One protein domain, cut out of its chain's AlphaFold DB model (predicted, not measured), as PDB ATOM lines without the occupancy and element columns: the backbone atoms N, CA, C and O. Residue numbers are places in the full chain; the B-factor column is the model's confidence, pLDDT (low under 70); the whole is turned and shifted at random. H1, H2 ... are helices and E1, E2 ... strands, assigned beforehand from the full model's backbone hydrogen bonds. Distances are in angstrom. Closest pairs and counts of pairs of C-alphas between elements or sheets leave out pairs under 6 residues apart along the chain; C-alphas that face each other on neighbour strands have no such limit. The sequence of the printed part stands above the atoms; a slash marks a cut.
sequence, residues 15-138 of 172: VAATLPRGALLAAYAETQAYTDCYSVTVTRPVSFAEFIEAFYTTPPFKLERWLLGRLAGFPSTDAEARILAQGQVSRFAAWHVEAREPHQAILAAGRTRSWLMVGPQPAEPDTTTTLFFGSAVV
ATOM      1  N   VAL A  15      51.842  21.600 -36.975       89.00
ATOM      2  CA  VAL A  15      52.586  21.469 -38.236       89.00
ATOM      3  C   VAL A  15      52.560  22.778 -39.017       89.00
ATOM      4  O   VAL A  15      51.563  23.500 -38.986       89.00
ATOM      5  N   ALA A  16      53.648  23.089 -39.725       88.62
ATOM      6  CA  ALA A  16      53.647  24.175 -40.701       88.62
ATOM      7  C   ALA A  16      52.633  23.858 -41.809       88.62
ATOM      8  O   ALA A  16      52.543  22.716 -42.264       88.62
ATOM      9  N   ALA A  17      51.863  24.857 -42.223       86.75
ATOM     10  CA  ALA A  17      50.782  24.697 -43.183       86.75
ATOM     11  C   ALA A  17      50.824  25.799 -44.241       86.75
ATOM     12  O   ALA A  17      51.315  26.902 -44.002       86.75
ATOM     13  N   THR A  18      50.279  25.510 -45.418       88.00
ATOM     14  CA  THR A  18      49.978  26.546 -46.406       88.00
ATOM     15  C   THR A  18      48.751  27.342 -45.968       88.00
ATOM     16  O   THR A  18      47.889  26.829 -45.253       88.00
ATOM     17  N   LEU A  19      48.664  28.603 -46.402       85.69
ATOM     18  CA  LEU A  19      47.502  29.432 -46.100       85.69
ATOM     19  C   LEU A  19      46.239  28.842 -46.750       85.69
ATOM     20  O   LEU A  19      46.225  28.633 -47.969       85.69
ATOM     21  N   PRO A  20      45.176  28.570 -45.972       84.56
ATOM     22  CA  PRO A  20      43.924  28.080 -46.521       84.56
ATOM     23  C   PRO A  20      43.247  29.155 -47.381       84.56
ATOM     24  O   PRO A  20      43.432  30.360 -47.197       84.56
ATOM     25  N   ARG A  21      42.427  28.714 -48.342       82.25
ATOM     26  CA  ARG A  21      41.666  29.625 -49.206       82.25
ATOM     27  C   ARG A  21      40.744  30.501 -48.352       82.25
ATOM     28  O   ARG A  21      40.018  29.984 -47.512       82.25
ATOM     29  N   GLY A  22      40.743  31.806 -48.622       83.19
ATOM     30  CA  GLY A  22      39.936  32.774 -47.877       83.19
ATOM     31  C   GLY A  22      40.564  33.227 -46.559       83.19
ATOM     32  O   GLY A  22      39.934  33.989 -45.838       83.19
ATOM     33  N   ALA A  23      41.794  32.803 -46.240       85.19
ATOM     34  CA  ALA A  23      42.521  33.324 -45.089       85.19
ATOM     35  C   ALA A  23      42.706  34.843 -45.208       85.19
ATOM     36  O   ALA A  23      43.328  35.320 -46.158       85.19
ATOM     37  N   LEU A  24      42.256  35.594 -44.201       85.50
ATOM     38  CA  LEU A  24      42.494  37.039 -44.113       85.50
ATOM     39  C   LEU A  24      43.998  37.372 -44.166       85.50
ATOM     40  O   LEU A  24      44.382  38.422 -44.677       85.50
ATOM     41  N   LEU A  25      44.864  36.465 -43.685       85.38
ATOM     42  CA  LEU A  25      46.321  36.638 -43.723       85.38
ATOM     43  C   LEU A  25      46.885  36.712 -45.153       85.38
ATOM     44  O   LEU A  25      47.955  37.288 -45.351       85.38
ATOM     45  N   ALA A  26      46.166  36.185 -46.152       82.75
ATOM     46  CA  ALA A  26      46.592  36.217 -47.552       82.75
ATOM     47  C   ALA A  26      46.814  37.651 -48.061       82.75
ATOM     48  O   ALA A  26      47.752  37.887 -48.818       82.75
ATOM     49  N   ALA A  27      46.045  38.625 -47.557       82.00
ATOM     50  CA  ALA A  27      46.219  40.037 -47.895       82.00
ATOM     51  C   ALA A  27      47.617  40.579 -47.527       82.00
ATOM     52  O   ALA A  27      48.114  41.504 -48.167       82.00
ATOM     53  N   TYR A  28      48.286  39.998 -46.524       80.12
ATOM     54  CA  TYR A  28      49.630  40.416 -46.111       80.12
ATOM     55  C   TYR A  28      50.731  39.672 -46.863       80.12
ATOM     56  O   TYR A  28      51.786  40.256 -47.110       80.12
ATOM     57  N   ALA A  29      50.480  38.431 -47.290       74.00
ATOM     58  CA  ALA A  29      51.426  37.665 -48.101       74.00
ATOM     59  C   ALA A  29      51.751  38.377 -49.431       74.00
ATOM     60  O   ALA A  29      52.873  38.292 -49.928       74.00
ATOM     61  N   GLU A  30      50.802  39.147 -49.969       68.56
ATOM     62  CA  GLU A  30      50.963  39.915 -51.209       68.56
ATOM     63  C   GLU A  30      51.722  41.249 -51.025       68.56
ATOM     64  O   GLU A  30      52.179  41.838 -52.001       68.56
ATOM     65  N   THR A  31      51.916  41.730 -49.788       64.56
ATOM     66  CA  THR A  31      52.419  43.096 -49.494       64.56
ATOM     67  C   THR A  31      53.873  43.150 -48.998       64.56
ATOM     68  O   THR A  31      54.278  44.108 -48.339       64.56
ATOM     69  N   GLN A  32      54.688  42.133 -49.310       60.38
ATOM     70  CA  GLN A  32      56.059  41.950 -48.787       60.38
ATOM     71  C   GLN A  32      56.148  41.860 -47.249       60.38
ATOM     72  O   GLN A  32      57.223  42.057 -46.672       60.38
ATOM     73  N   ALA A  33      55.043  41.560 -46.567       71.94
ATOM     74  CA  ALA A  33      55.087  41.199 -45.160       71.94
ATOM     75  C   ALA A  33      55.625  39.769 -45.023       71.94
ATOM     76  O   ALA A  33      55.304  38.890 -45.824       71.94
ATOM     77  N   TYR A  34      56.432  39.520 -43.992       79.19
ATOM     78  CA  TYR A  34      56.728  38.140 -43.611       79.19
ATOM     79  C   TYR A  34      55.439  37.510 -43.099       79.19
ATOM     80  O   TYR A  34      54.817  38.113 -42.226       79.19
ATOM     81  N   THR A  35      55.063  36.338 -43.612       85.19
ATOM     82  CA  THR A  35      53.898  35.579 -43.145       85.19
ATOM     83  C   THR A  35      54.282  34.150 -42.797       85.19
ATOM     84  O   THR A  35      54.952  33.489 -43.594       85.19
ATOM     85  N   ASP A  36      53.793  33.653 -41.668       87.00
ATOM     86  CA  ASP A  36      53.845  32.237 -41.309       87.00
ATOM     87  C   ASP A  36      52.431  31.661 -41.134       87.00
ATOM     88  O   ASP A  36      51.447  32.390 -40.989       87.00
ATOM     89  N   CYS A  37      52.319  30.335 -41.223       89.75
ATOM     90  CA  CYS A  37      51.063  29.625 -41.039       89.75
ATOM     91  C   CYS A  37      51.329  28.234 -40.463       89.75
ATOM     92  O   CYS A  37      52.136  27.454 -40.978       89.75
ATOM     93  N   TYR A  38      50.608  27.922 -39.397       89.44
ATOM     94  CA  TYR A  38      50.648  26.655 -38.690       89.44
ATOM     95  C   TYR A  38      49.231  26.123 -38.509       89.44
ATOM     96  O   TYR A  38      48.256  26.877 -38.468       89.44
ATOM     97  N   SER A  39      49.118  24.805 -38.386       89.44
ATOM     98  CA  SER A  39      47.850  24.134 -38.123       89.44
ATOM     99  C   SER A  39      47.990  23.071 -37.045       89.44
ATOM    100  O   SER A  39      49.061  22.490 -36.853       89.44
ATOM    101  N   VAL A  40      46.893  22.823 -36.337       89.50
ATOM    102  CA  VAL A  40      46.766  21.733 -35.372       89.50
ATOM    103  C   VAL A  40      45.367  21.141 -35.457       89.50
ATOM    104  O   VAL A  40      44.374  21.865 -35.518       89.50
ATOM    105  N   THR A  41      45.282  19.815 -35.441       87.06
ATOM    106  CA  THR A  41      44.003  19.102 -35.437       87.06
ATOM    107  C   THR A  41      43.696  18.610 -34.030       87.06
ATOM    108  O   THR A  41      44.511  17.933 -33.394       87.06
ATOM    109  N   VAL A  42      42.511  18.951 -33.534       84.88
ATOM    110  CA  VAL A  42      42.025  18.552 -32.210       84.88
ATOM    111  C   VAL A  42      40.824  17.629 -32.351       84.88
ATOM    112  O   VAL A  42      39.954  17.856 -33.180       84.88
ATOM    113  N   THR A  43      40.753  16.583 -31.532       83.69
ATOM    114  CA  THR A  43      39.680  15.572 -31.566       83.69
ATOM    115  C   THR A  43      38.452  16.021 -30.773       83.69
ATOM    116  O   THR A  43      37.995  15.322 -29.870       83.69
ATOM    117  N   ARG A  44      37.995  17.248 -31.030       80.62
ATOM    118  CA  ARG A  44      36.752  17.813 -30.501       80.62
ATOM    119  C   ARG A  44      36.286  18.962 -31.400       80.62
ATOM    120  O   ARG A  44      37.145  19.635 -31.983       80.62
ATOM    121  N   PRO A  45      34.980  19.258 -31.456       80.25
ATOM    122  CA  PRO A  45      34.494  20.516 -32.006       80.25
ATOM    123  C   PRO A  45      35.051  21.694 -31.192       80.25
ATOM    124  O   PRO A  45      35.051  21.664 -29.956       80.25
ATOM    125  N   VAL A  46      35.563  22.714 -31.881       81.75
ATOM    126  CA  VAL A  46      36.029  23.970 -31.273       81.75
ATOM    127  C   VAL A  46      35.430  25.131 -32.043       81.75
ATOM    128  O   VAL A  46      35.685  25.288 -33.235       81.75
ATOM    129  N   SER A  47      34.646  25.957 -31.363       83.75
ATOM    130  CA  SER A  47      34.159  27.211 -31.928       83.75
ATOM    131  C   SER A  47      35.276  28.255 -32.004       83.75
ATOM    132  O   SER A  47      36.247  28.229 -31.247       83.75
ATOM    133  N   PHE A  48      35.120  29.236 -32.892       83.38
ATOM    134  CA  PHE A  48      36.094  30.320 -33.011       83.38
ATOM    135  C   PHE A  48      36.245  31.138 -31.718       83.38
ATOM    136  O   PHE A  48      37.354  31.532 -31.361       83.38
ATOM    137  N   ALA A  49      35.154  31.329 -30.970       78.94
ATOM    138  CA  ALA A  49      35.192  31.999 -29.673       78.94
ATOM    139  C   ALA A  49      36.017  31.208 -28.643       78.94
ATOM    140  O   ALA A  49      36.891  31.784 -28.000       78.94
ATOM    141  N   GLU A  50      35.802  29.891 -28.540       79.31
ATOM    142  CA  GLU A  50      36.603  29.022 -27.663       79.31
ATOM    143  C   GLU A  50      38.073  28.991 -28.082       79.31
ATOM    144  O   GLU A  50      38.952  28.916 -27.225       79.31
ATOM    145  N   PHE A  51      38.354  29.050 -29.387       80.81
ATOM    146  CA  PHE A  51      39.725  29.086 -29.881       80.81
ATOM    147  C   PHE A  51      40.431  30.389 -29.492       80.81
ATOM    148  O   PHE A  51      41.533  30.322 -28.953       80.81
ATOM    149  N   ILE A  52      39.797  31.553 -29.685       78.19
ATOM    150  CA  ILE A  52      40.346  32.845 -29.238       78.19
ATOM    151  C   ILE A  52      40.554  32.841 -27.721       78.19
ATOM    152  O   ILE A  52      41.639  33.196 -27.258       78.19
ATOM    153  N   GLU A  53      39.541  32.438 -26.946       76.38
ATOM    154  CA  GLU A  53      39.629  32.417 -25.483       76.38
ATOM    155  C   GLU A  53      40.774  31.506 -25.036       76.38
ATOM    156  O   GLU A  53      41.640  31.948 -24.285       76.38
ATOM    157  N   ALA A  54      40.860  30.278 -25.552       74.81
ATOM    158  CA  ALA A  54      41.946  29.362 -25.222       74.81
ATOM    159  C   ALA A  54      43.316  29.918 -25.642       74.81
ATOM    160  O   ALA A  54      44.237  29.930 -24.828       74.81
ATOM    161  N   PHE A  55      43.461  30.428 -26.868       73.25
ATOM    162  CA  PHE A  55      44.733  30.942 -27.386       73.25
ATOM    163  C   PHE A  55      45.302  32.062 -26.502       73.25
ATOM    164  O   PHE A  55      46.479  32.030 -26.145       73.25
ATOM    165  N   TYR A  56      44.453  32.996 -26.065       67.94
ATOM    166  CA  TYR A  56      44.862  34.125 -25.224       67.94
ATOM    167  C   TYR A  56      44.876  33.835 -23.711       67.94
ATOM    168  O   TYR A  56      45.414  34.640 -22.953       67.94
ATOM    169  N   THR A  57      44.346  32.693 -23.253       64.81
ATOM    170  CA  THR A  57      44.346  32.292 -21.827       64.81
ATOM    171  C   THR A  57      45.318  31.148 -21.491       64.81
ATOM    172  O   THR A  57      45.483  30.791 -20.317       64.81
ATOM    173  N   THR A  58      46.000  30.572 -22.491       64.31
ATOM    174  CA  THR A  58      46.941  29.448 -22.314       64.31
ATOM    175  C   THR A  58      48.230  29.889 -21.571       64.31
ATOM    176  O   THR A  58      48.662  31.038 -21.700       64.31
ATOM    177  N   PRO A  59      48.895  29.008 -20.779       44.50
ATOM    178  CA  PRO A  59      49.867  29.392 -19.744       44.50
ATOM    179  C   PRO A  59      51.189  30.099 -20.097       44.50
ATOM    180  O   PRO A  59      51.768  30.611 -19.132       44.50
ATOM    181  N   PRO A  60      51.711  30.218 -21.341       53.00
ATOM    182  CA  PRO A  60      52.849  31.119 -21.561       53.00
ATOM    183  C   PRO A  60      52.528  32.558 -21.109       53.00
ATOM    184  O   PRO A  60      53.385  33.206 -20.514       53.00
ATOM    185  N   PHE A  61      51.261  32.988 -21.194       51.47
ATOM    186  CA  PHE A  61      50.806  34.279 -20.665       51.47
ATOM    187  C   PHE A  61      50.669  34.342 -19.139       51.47
ATOM    188  O   PHE A  61      50.672  35.436 -18.585       51.47
ATOM    189  N   LYS A  62      50.560  33.218 -18.417       51.34
ATOM    190  CA  LYS A  62      50.519  33.229 -16.939       51.34
ATOM    191  C   LYS A  62      51.915  33.403 -16.345       51.34
ATOM    192  O   LYS A  62      52.067  34.129 -15.363       51.34
ATOM    193  N   LEU A  63      52.924  32.793 -16.970       48.19
ATOM    194  CA  LEU A  63      54.328  33.009 -16.616       48.19
ATOM    195  C   LEU A  63      54.765  34.430 -16.990       48.19
ATOM    196  O   LEU A  63      55.374  35.129 -16.179       48.19
ATOM    197  N   GLU A  64      54.363  34.894 -18.174       49.31
ATOM    198  CA  GLU A  64      54.623  36.258 -18.625       49.31
ATOM    199  C   GLU A  64      53.824  37.299 -17.817       49.31
ATOM    200  O   GLU A  64      54.381  38.337 -17.503       49.31
ATOM    201  N   ARG A  65      52.595  37.023 -17.337       53.00
ATOM    202  CA  ARG A  65      51.860  37.887 -16.374       53.00
ATOM    203  C   ARG A  65      52.524  37.961 -15.005       53.00
ATOM    204  O   ARG A  65      52.440  39.005 -14.364       53.00
ATOM    205  N   TRP A  66      53.183  36.897 -14.550       50.31
ATOM    206  CA  TRP A  66      53.952  36.932 -13.304       50.31
ATOM    207  C   TRP A  66      55.238  37.759 -13.457       50.31
ATOM    208  O   TRP A  66      55.570  38.543 -12.567       50.31
ATOM    209  N   LEU A  67      55.922  37.660 -14.607       50.84
ATOM    210  CA  LEU A  67      57.091  38.490 -14.927       50.84
ATOM    211  C   LEU A  67      56.727  39.958 -15.236       50.84
ATOM    212  O   LEU A  67      57.301  40.866 -14.640       50.84
ATOM    213  N   LEU A  68      55.757  40.213 -16.119       49.78
ATOM    214  CA  LEU A  68      55.295  41.550 -16.525       49.78
ATOM    215  C   LEU A  68      54.533  42.269 -15.409       49.78
ATOM    216  O   LEU A  68      54.681  43.480 -15.264       49.78
ATOM    217  N   GLY A  69      53.771  41.548 -14.582       49.97
ATOM    218  CA  GLY A  69      53.126  42.111 -13.391       49.97
ATOM    219  C   GLY A  69      54.138  42.649 -12.375       49.97
ATOM    220  O   GLY A  69      53.818  43.557 -11.613       49.97
ATOM    221  N   ARG A  70      55.380  42.149 -12.407       47.78
ATOM    222  CA  ARG A  70      56.488  42.662 -11.597       47.78
ATOM    223  C   ARG A  70      57.270  43.809 -12.249       47.78
ATOM    224  O   ARG A  70      57.994  44.486 -11.527       47.78
ATOM    225  N   LEU A  71      57.157  44.024 -13.567       45.16
ATOM    226  CA  LEU A  71      58.060  44.908 -14.324       45.16
ATOM    227  C   LEU A  71      57.400  45.992 -15.200       45.16
ATOM    228  O   LEU A  71      58.082  46.971 -15.485       45.16
ATOM    229  N   ALA A  72      56.143  45.866 -15.651       44.22
ATOM    230  CA  ALA A  72      55.678  46.649 -16.814       44.22
ATOM    231  C   ALA A  72      54.279  47.303 -16.753       44.22
ATOM    232  O   ALA A  72      53.936  48.024 -17.682       44.22
ATOM    233  N   GLY A  73      53.459  47.123 -15.711       41.72
ATOM    234  CA  GLY A  73      52.283  47.992 -15.481       41.72
ATOM    235  C   GLY A  73      51.124  47.952 -16.502       41.72
ATOM    236  O   GLY A  73      50.253  48.813 -16.434       41.72
ATOM    237  N   PHE A  74      51.053  46.967 -17.406       45.28
ATOM    238  CA  PHE A  74      49.917  46.778 -18.326       45.28
ATOM    239  C   PHE A  74      49.180  45.455 -18.036       45.28
ATOM    240  O   PHE A  74      49.568  44.408 -18.560       45.28
ATOM    241  N   PRO A  75      48.134  45.453 -17.187       45.00
ATOM    242  CA  PRO A  75      47.370  44.248 -16.886       45.00
ATOM    243  C   PRO A  75      46.386  43.935 -18.025       45.00
ATOM    244  O   PRO A  75      45.305  44.501 -18.089       45.00
ATOM    245  N   SER A  76      46.741  43.007 -18.911       51.56
ATOM    246  CA  SER A  76      45.787  42.356 -19.821       51.56
ATOM    247  C   SER A  76      45.044  41.268 -19.043       51.56
ATOM    248  O   SER A  76      45.682  40.300 -18.624       51.56
ATOM    249  N   THR A  77      43.739  41.421 -18.797       56.28
ATOM    250  CA  THR A  77      42.947  40.495 -17.963       56.28
ATOM    251  C   THR A  77      42.209  39.427 -18.782       56.28
ATOM    252  O   THR A  77      41.738  39.685 -19.884       56.28
ATOM    253  N   ASP A  78      42.060  38.214 -18.232       55.44
ATOM    254  CA  ASP A  78      41.349  37.091 -18.882       55.44
ATOM    255  C   ASP A  78      39.882  37.446 -19.207       55.44
ATOM    256  O   ASP A  78      39.302  36.947 -20.170       55.44
ATOM    257  N   ALA A  79      39.293  38.362 -18.431       55.50
ATOM    258  CA  ALA A  79      37.957  38.897 -18.670       55.50
ATOM    259  C   ALA A  79      37.866  39.656 -20.004       55.50
ATOM    260  O   ALA A  79      36.892  39.504 -20.736       55.50
ATOM    261  N   GLU A  80      38.889  40.424 -20.366       55.75
ATOM    262  CA  GLU A  80      38.915  41.169 -21.626       55.75
ATOM    263  C   GLU A  80      39.141  40.247 -22.831       55.75
ATOM    264  O   GLU A  80      38.539  40.462 -23.882       55.75
ATOM    265  N   ALA A  81      39.924  39.170 -22.676       58.09
ATOM    266  CA  ALA A  81      40.059  38.136 -23.707       58.09
ATOM    267  C   ALA A  81      38.710  37.460 -24.010       58.09
ATOM    268  O   ALA A  81      38.388  37.190 -25.168       58.09
ATOM    269  N   ARG A  82      37.877  37.256 -22.982       58.53
ATOM    270  CA  ARG A  82      36.519  36.718 -23.132       58.53
ATOM    271  C   ARG A  82      35.586  37.687 -23.866       58.53
ATOM    272  O   ARG A  82      34.837  37.267 -24.746       58.53
ATOM    273  N   ILE A  83      35.667  38.985 -23.569       59.59
ATOM    274  CA  ILE A  83      34.884  40.031 -24.255       59.59
ATOM    275  C   ILE A  83      35.338  40.176 -25.724       59.59
ATOM    276  O   ILE A  83      34.514  40.342 -26.629       59.59
ATOM    277  N   LEU A  84      36.640  40.030 -25.992       58.78
ATOM    278  CA  LEU A  84      37.222  40.003 -27.337       58.78
ATOM    279  C   LEU A  84      36.789  38.765 -28.134       58.78
ATOM    280  O   LEU A  84      36.448  38.885 -29.314       58.78
ATOM    281  N   ALA A  85      36.763  37.587 -27.503       59.53
ATOM    282  CA  ALA A  85      36.273  36.351 -28.116       59.53
ATOM    283  C   ALA A  85      34.813  36.498 -28.563       59.53
ATOM    284  O   ALA A  85      34.472  36.123 -29.689       59.53
ATOM    285  N   GLN A  86      33.997  37.159 -27.737       62.12
ATOM    286  CA  GLN A  86      32.600  37.500 -28.020       62.12
ATOM    287  C   GLN A  86      32.426  38.605 -29.080       62.12
ATOM    288  O   GLN A  86      31.298  38.899 -29.465       62.12
ATOM    289  N   GLY A  87      33.514  39.217 -29.563       58.34
ATOM    290  CA  GLY A  87      33.472  40.280 -30.573       58.34
ATOM    291  C   GLY A  87      32.930  41.615 -30.056       58.34
ATOM    292  O   GLY A  87      32.606  42.483 -30.858       58.34
ATOM    293  N   GLN A  88      32.828  41.787 -28.736       50.28
ATOM    294  CA  GLN A  88      32.237  42.977 -28.118       50.28
ATOM    295  C   GLN A  88      33.233  44.136 -27.963       50.28
ATOM    296  O   GLN A  88      32.824  45.271 -27.739       50.28
ATOM    297  N   VAL A  89      34.535  43.877 -28.116       52.28
ATOM    298  CA  VAL A  89      35.585  44.906 -28.104       52.28
ATOM    299  C   VAL A  89      36.523  44.748 -29.292       52.28
ATOM    300  O   VAL A  89      36.908  43.642 -29.667       52.28
ATOM    301  N   SER A  90      36.912  45.881 -29.873       52.16
ATOM    302  CA  SER A  90      37.848  45.974 -30.998       52.16
ATOM    303  C   SER A  90      39.284  46.301 -30.565       52.16
ATOM    304  O   SER A  90      40.180  46.320 -31.408       52.16
ATOM    305  N   ARG A  91      39.536  46.532 -29.264       52.72
ATOM    306  CA  ARG A  91      40.856  46.879 -28.709       52.72
ATOM    307  C   ARG A  91      41.084  46.237 -27.335       52.72
ATOM    308  O   ARG A  91      40.201  46.290 -26.488       52.72
ATOM    309  N   PHE A  92      42.273  45.673 -27.121       57.03
ATOM    310  CA  PHE A  92      42.734  45.029 -25.888       57.03
ATOM    311  C   PHE A  92      44.231  45.310 -25.673       57.03
ATOM    312  O   PHE A  92      45.066  44.867 -26.460       57.03
ATOM    313  N   ALA A  93      44.589  46.050 -24.619       60.59
ATOM    314  CA  ALA A  93      45.959  46.524 -24.372       60.59
ATOM    315  C   ALA A  93      46.618  47.140 -25.635       60.59
ATOM    316  O   ALA A  93      46.152  48.164 -26.135       60.59
ATOM    317  N   ALA A  94      47.684  46.527 -26.165       53.75
ATOM    318  CA  ALA A  94      48.362  46.950 -27.399       53.75
ATOM    319  C   ALA A  94      47.770  46.339 -28.689       53.75
ATOM    320  O   ALA A  94      48.159  46.739 -29.787       53.75
ATOM    321  N   TRP A  95      46.848  45.382 -28.561       60.56
ATOM    322  CA  TRP A  95      46.263  44.618 -29.657       60.56
ATOM    323  C   TRP A  95      44.911  45.207 -30.074       60.56
ATOM    324  O   TRP A  95      44.084  45.558 -29.235       60.56
ATOM    325  N   HIS A  96      44.658  45.328 -31.371       70.62
ATOM    326  CA  HIS A  96      43.356  45.715 -31.916       70.62
ATOM    327  C   HIS A  96      42.917  44.722 -32.984       70.62
ATOM    328  O   HIS A  96      43.750  44.139 -33.672       70.62
ATOM    329  N   VAL A  97      41.612  44.503 -33.107       80.31
ATOM    330  CA  VAL A  97      41.050  43.654 -34.161       80.31
ATOM    331  C   VAL A  97      41.122  44.437 -35.468       80.31
ATOM    332  O   VAL A  97      40.411  45.425 -35.630       80.31
ATOM    333  N   GLU A  98      42.004  44.018 -36.372       81.75
ATOM    334  CA  GLU A  98      42.185  44.652 -37.685       81.75
ATOM    335  C   GLU A  98      41.134  44.134 -38.679       81.75
ATOM    336  O   GLU A  98      40.553  44.907 -39.434       81.75
ATOM    337  N   ALA A  99      40.823  42.836 -38.623       81.94
ATOM    338  CA  ALA A  99      39.772  42.210 -39.421       81.94
ATOM    339  C   ALA A  99      39.133  41.048 -38.653       81.94
ATOM    340  O   ALA A  99      39.810  40.352 -37.893       81.94
ATOM    341  N   ARG A 100      37.831  40.820 -38.845       84.25
ATOM    342  CA  ARG A 100      37.098  39.721 -38.203       84.25
ATOM    343  C   ARG A 100      36.023  39.164 -39.125       84.25
ATOM    344  O   ARG A 100      35.231  39.908 -39.691       84.25
ATOM    345  N   GLU A 101      35.964  37.845 -39.165       86.00
ATOM    346  CA  GLU A 101      34.918  37.034 -39.775       86.00
ATOM    347  C   GLU A 101      34.418  35.992 -38.753       86.00
ATOM    348  O   GLU A 101      35.021  35.832 -37.686       86.00
ATOM    349  N   PRO A 102      33.322  35.257 -39.027       84.00
ATOM    350  CA  PRO A 102      32.754  34.308 -38.062       84.00
ATOM    351  C   PRO A 102      33.717  33.214 -37.577       84.00
ATOM    352  O   PRO A 102      33.565  32.714 -36.466       84.00
ATOM    353  N   HIS A 103      34.700  32.844 -38.399       86.62
ATOM    354  CA  HIS A 103      35.618  31.732 -38.152       86.62
ATOM    355  C   HIS A 103      37.093  32.147 -38.188       86.62
ATOM    356  O   HIS A 103      37.960  31.283 -38.096       86.62
ATOM    357  N   GLN A 104      37.395  33.441 -38.327       90.25
ATOM    358  CA  GLN A 104      38.769  33.937 -38.349       90.25
ATOM    359  C   GLN A 104      38.881  35.400 -37.921       90.25
ATOM    360  O   GLN A 104      37.940  36.179 -38.062       90.25
ATOM    361  N   ALA A 105      40.045  35.798 -37.415       87.94
ATOM    362  CA  ALA A 105      40.336  37.193 -37.103       87.94
ATOM    363  C   ALA A 105      41.824  37.500 -37.233       87.94
ATOM    364  O   ALA A 105      42.676  36.624 -37.063       87.94
ATOM    365  N   ILE A 106      42.108  38.773 -37.488       85.56
ATOM    366  CA  ILE A 106      43.436  39.367 -37.418       85.56
ATOM    367  C   ILE A 106      43.475  40.320 -36.238       85.56
ATOM    368  O   ILE A 106      42.657  41.235 -36.123       85.56
ATOM    369  N   LEU A 107      44.461  40.110 -35.377       83.81
ATOM    370  CA  LEU A 107      44.755  40.948 -34.231       83.81
ATOM    371  C   LEU A 107      46.101  41.621 -34.460       83.81
ATOM    372  O   LEU A 107      47.103  40.950 -34.679       83.81
ATOM    373  N   ALA A 108      46.134  42.942 -34.406       80.38
ATOM    374  CA  ALA A 108      47.310  43.734 -34.707       80.38
ATOM    375  C   ALA A 108      47.854  44.429 -33.459       80.38
ATOM    376  O   ALA A 108      47.127  45.127 -32.754       80.38
ATOM    377  N   ALA A 109      49.156  44.295 -33.225       77.81
ATOM    378  CA  ALA A 109      49.910  45.042 -32.229       77.81
ATOM    379  C   ALA A 109      51.119  45.704 -32.897       77.81
ATOM    380  O   ALA A 109      52.127  45.069 -33.220       77.81
ATOM    381  N   GLY A 110      51.008  47.011 -33.149       78.06
ATOM    382  CA  GLY A 110      52.029  47.773 -33.864       78.06
ATOM    383  C   GLY A 110      52.270  47.228 -35.276       78.06
ATOM    384  O   GLY A 110      51.464  47.438 -36.181       78.06
ATOM    385  N   ARG A 111      53.402  46.545 -35.481       78.50
ATOM    386  CA  ARG A 111      53.807  45.953 -36.773       78.50
ATOM    387  C   ARG A 111      53.464  44.471 -36.906       78.50
ATOM    388  O   ARG A 111      53.427  43.966 -38.026       78.50
ATOM    389  N   THR A 112      53.158  43.811 -35.802       80.44
ATOM    390  CA  THR A 112      52.844  42.387 -35.786       80.44
ATOM    391  C   THR A 112      51.342  42.196 -35.901       80.44
ATOM    392  O   THR A 112      50.571  42.879 -35.231       80.44
ATOM    393  N   ARG A 113      50.934  41.277 -36.766       86.88
ATOM    394  CA  ARG A 113      49.576  40.766 -36.888       86.88
ATOM    395  C   ARG A 113      49.610  39.308 -36.480       86.88
ATOM    396  O   ARG A 113      50.474  38.574 -36.942       86.88
ATOM    397  N   SER A 114      48.679  38.897 -35.643       85.50
ATOM    398  CA  SER A 114      48.386  37.498 -35.368       85.50
ATOM    399  C   SER A 114      47.076  37.154 -36.041       85.50
ATOM    400  O   SER A 114      46.103  37.899 -35.939       85.50
ATOM    401  N   TRP A 115      47.059  36.029 -36.732       90.25
ATOM    402  CA  TRP A 115      45.881  35.515 -37.399       90.25
ATOM    403  C   TRP A 115      45.490  34.184 -36.781       90.25
ATOM    404  O   TRP A 115      46.341  33.339 -36.507       90.25
ATOM    405  N   LEU A 116      44.193  34.032 -36.544       89.44
ATOM    406  CA  LEU A 116      43.581  32.840 -35.977       89.44
ATOM    407  C   LEU A 116      42.406  32.460 -36.869       89.44
ATOM    408  O   LEU A 116      41.599  33.330 -37.201       89.44
ATOM    409  N   MET A 117      42.285  31.184 -37.224       91.00
ATOM    410  CA  MET A 117      41.166  30.657 -38.000       91.00
ATOM    411  C   MET A 117      40.767  29.264 -37.510       91.00
ATOM    412  O   MET A 117      41.610  28.432 -37.186       91.00
ATOM    413  N   VAL A 118      39.466  28.992 -37.499       89.88
ATOM    414  CA  VAL A 118      38.906  27.646 -37.373       89.88
ATOM    415  C   VAL A 118      38.561  27.151 -38.774       89.88
ATOM    416  O   VAL A 118      37.871  27.835 -39.531       89.88
ATOM    417  N   GLY A 119      39.083  25.980 -39.137       84.06
ATOM    418  CA  GLY A 119      38.743  25.300 -40.383       84.06
ATOM    419  C   GLY A 119      37.259  24.910 -40.437       84.06
ATOM    420  O   GLY A 119      36.575  24.937 -39.415       84.06
ATOM    421  N   PRO A 120      36.734  24.548 -41.617       75.69
ATOM    422  CA  PRO A 120      35.331  24.177 -41.769       75.69
ATOM    423  C   PRO A 120      34.936  23.082 -40.770       75.69
ATOM    424  O   PRO A 120      35.643  22.086 -40.621       75.69
ATOM    425  N   GLN A 121      33.808  23.286 -40.083       64.38
ATOM    426  CA  GLN A 121      33.296  22.340 -39.098       64.38
ATOM    427  C   GLN A 121      32.920  21.030 -39.808       64.38
ATOM    428  O   GLN A 121      32.131  21.070 -40.757       64.38
ATOM    429  N   PRO A 122      33.478  19.878 -39.400       57.75
ATOM    430  CA  PRO A 122      33.124  18.625 -40.045       57.75
ATOM    431  C   PRO A 122      31.654  18.268 -39.794       57.75
ATOM    432  O   PRO A 122      31.077  18.605 -38.763       57.75
ATOM    433  N   ALA A 123      31.045  17.593 -40.765       58.50
ATOM    434  CA  ALA A 123      29.622  17.248 -40.750       58.50
ATOM    435  C   ALA A 123      29.277  16.062 -39.823       58.50
ATOM    436  O   ALA A 123      28.106  15.747 -39.638       58.50
ATOM    437  N   GLU A 124      30.284  15.399 -39.255       58.31
ATOM    438  CA  GLU A 124      30.168  14.096 -38.593       58.31
ATOM    439  C   GLU A 124      30.375  14.195 -37.064       58.31
ATOM    440  O   GLU A 124      31.151  15.026 -36.596       58.31
ATOM    441  N   PRO A 125      29.732  13.341 -36.251       55.84
ATOM    442  CA  PRO A 125      29.768  13.412 -34.784       55.84
ATOM    443  C   PRO A 125      31.128  13.066 -34.137       55.84
ATOM    444  O   PRO A 125      31.353  13.454 -32.993       55.84
ATOM    445  N   ASP A 126      32.068  12.448 -34.866       58.19
ATOM    446  CA  ASP A 126      33.469  12.223 -34.440       58.19
ATOM    447  C   ASP A 126      34.398  13.368 -34.906       58.19
ATOM    448  O   ASP A 126      35.460  13.191 -35.510       58.19
ATOM    449  N   THR A 127      33.937  14.591 -34.668       71.12
ATOM    450  CA  THR A 127      34.352  15.827 -35.340       71.12
ATOM    451  C   THR A 127      35.719  16.309 -34.845       71.12
ATOM    452  O   THR A 127      35.852  16.903 -33.772       71.12
ATOM    453  N   THR A 128      36.765  16.079 -35.641       79.38
ATOM    454  CA  THR A 128      38.057  16.744 -35.439       79.38
ATOM    455  C   THR A 128      37.983  18.187 -35.939       79.38
ATOM    456  O   THR A 128      37.470  18.440 -37.019       79.38
ATOM    457  N   THR A 129      38.492  19.157 -35.184       86.38
ATOM    458  CA  THR A 129      38.584  20.549 -35.654       86.38
ATOM    459  C   THR A 129      40.017  20.855 -36.044       86.38
ATOM    460  O   THR A 129      40.934  20.636 -35.251       86.38
ATOM    461  N   THR A 130      40.222  21.394 -37.243       88.31
ATOM    462  CA  THR A 130      41.515  21.971 -37.623       88.31
ATOM    463  C   THR A 130      41.541  23.438 -37.231       88.31
ATOM    464  O   THR A 130      40.699  24.225 -37.658       88.31
ATOM    465  N   LEU A 131      42.514  23.804 -36.408       90.00
ATOM    466  CA  LEU A 131      42.777  25.172 -35.989       90.00
ATOM    467  C   LEU A 131      44.006  25.667 -36.738       90.00
ATOM    468  O   LEU A 131      45.026  24.979 -36.774       90.00
ATOM    469  N   PHE A 132      43.912  26.857 -37.311       88.81
ATOM    470  CA  PHE A 132      45.004  27.537 -37.985       88.81
ATOM    471  C   PHE A 132      45.413  28.760 -37.178       88.81
ATOM    472  O   PHE A 132      44.571  29.492 -36.651       88.81
ATOM    473  N   PHE A 133      46.714  28.992 -37.098       90.62
ATOM    474  CA  PHE A 133      47.268  30.196 -36.508       90.62
ATOM    475  C   PHE A 133      48.526  30.609 -37.254       90.62
ATOM    476  O   PHE A 133      49.263  29.774 -37.774       90.62
ATOM    477  N   GLY A 134      48.769  31.907 -37.309       88.25
ATOM    478  CA  GLY A 134      49.932  32.448 -37.989       88.25
ATOM    479  C   GLY A 134      50.184  33.892 -37.612       88.25
ATOM    480  O   GLY A 134      49.444  34.501 -36.828       88.25
ATOM    481  N   SER A 135      51.237  34.447 -38.183       86.69
ATOM    482  CA  SER A 135      51.638  35.823 -37.974       86.69
ATOM    483  C   SER A 135      51.972  36.515 -39.288       86.69
ATOM    484  O   SER A 135      52.375  35.877 -40.259       86.69
ATOM    485  N   ALA A 136      51.791  37.835 -39.313       84.88
ATOM    486  CA  ALA A 136      52.363  38.696 -40.331       84.88
ATOM    487  C   ALA A 136      53.128  39.861 -39.702       84.88
ATOM    488  O   ALA A 136      52.651  40.501 -38.764       84.88
ATOM    489  N   VAL A 137      54.300  40.187 -40.245       82.31
ATOM    490  CA  VAL A 137      55.063  41.379 -39.847       82.31
ATOM    491  C   VAL A 137      55.117  42.345 -41.014       82.31
ATOM    492  O   VAL A 137      55.810  42.100 -42.004       82.31
ATOM    493  N   VAL A 138      54.421  43.474 -40.883       80.69
ATOM    494  CA  VAL A 138      54.410  44.493 -41.938       80.69
ATOM    495  C   VAL A 138      55.685  45.346 -41.890       80.69
ATOM    496  O   VAL A 138      56.170  45.714 -40.802       80.69
TER     497      VAL A 138
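This is residues 15 to 138 of the 172 residues of an uncharacterized protein of Zhizhongheella caldifontis (UniProt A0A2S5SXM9). A twisted wall of five strands has H2 packed over one face and H4 packed on H2, while H3 leads away from this body and its residues 66 to 71 stick out. H1 only grazes the sheet. The printed part has 124 residues, with named elements in the order H1 E1 H2 H3 H4 E2 E3 E4 E5; the class is mixed, helices and strands. The sheet's order is E1 E5 E4 E3 E2, all antiparallel. The whole is compact, with a radius of gyration of the C-alphas of 15.0 A and spans of 46 by 37 by 28 A.

H1 is residues 26 to 29, beginning at C-alpha 26 (46.592, 36.217, -47.552). E1 is 38 to 42, H2 48 to 57, H3 60 to 71, 16.4 A long, and H4 78 to 85. E2 is 95 to 101, E3 104 to 109, E4 112 to 118, 20.3 A, and E5 129 to 137, 26.9 A, ending at C-alpha 137 (55.063, 41.379, -39.847).

E2 to E5 form a meander, each strand the antiparallel neighbour of the one before; N 98 and O 106 are 2.9 A apart, N 107 and O 114 2.8 A, N 115 and O 134 2.8 A. E1 pairs with E5, N 40 to O 131 at 2.9 A. H2 is on the sheet at a height of 10.0 A, slantwise at 37 degrees to E4 on the local plane. H2 and H4 touch, the closest C-alphas being Ala 49 and Ala 85 at 4.7 A, with a shallow tilt of 28 degrees, opposite ways. H2 and H3 meet only through their link. In H2 and H4 every O i to N i+4 pair is within hydrogen-bond range, in H3 7 of 8; H1 is too short for one.

The farthest C-alphas, Leu 71 and Glu 124, are 48.1 A apart. The printed part has no cut, and no link is long. Mean pLDDT of the printed part is 72.2; residues 30 to 32, 56 to 95 and 121 to 126 are under 70.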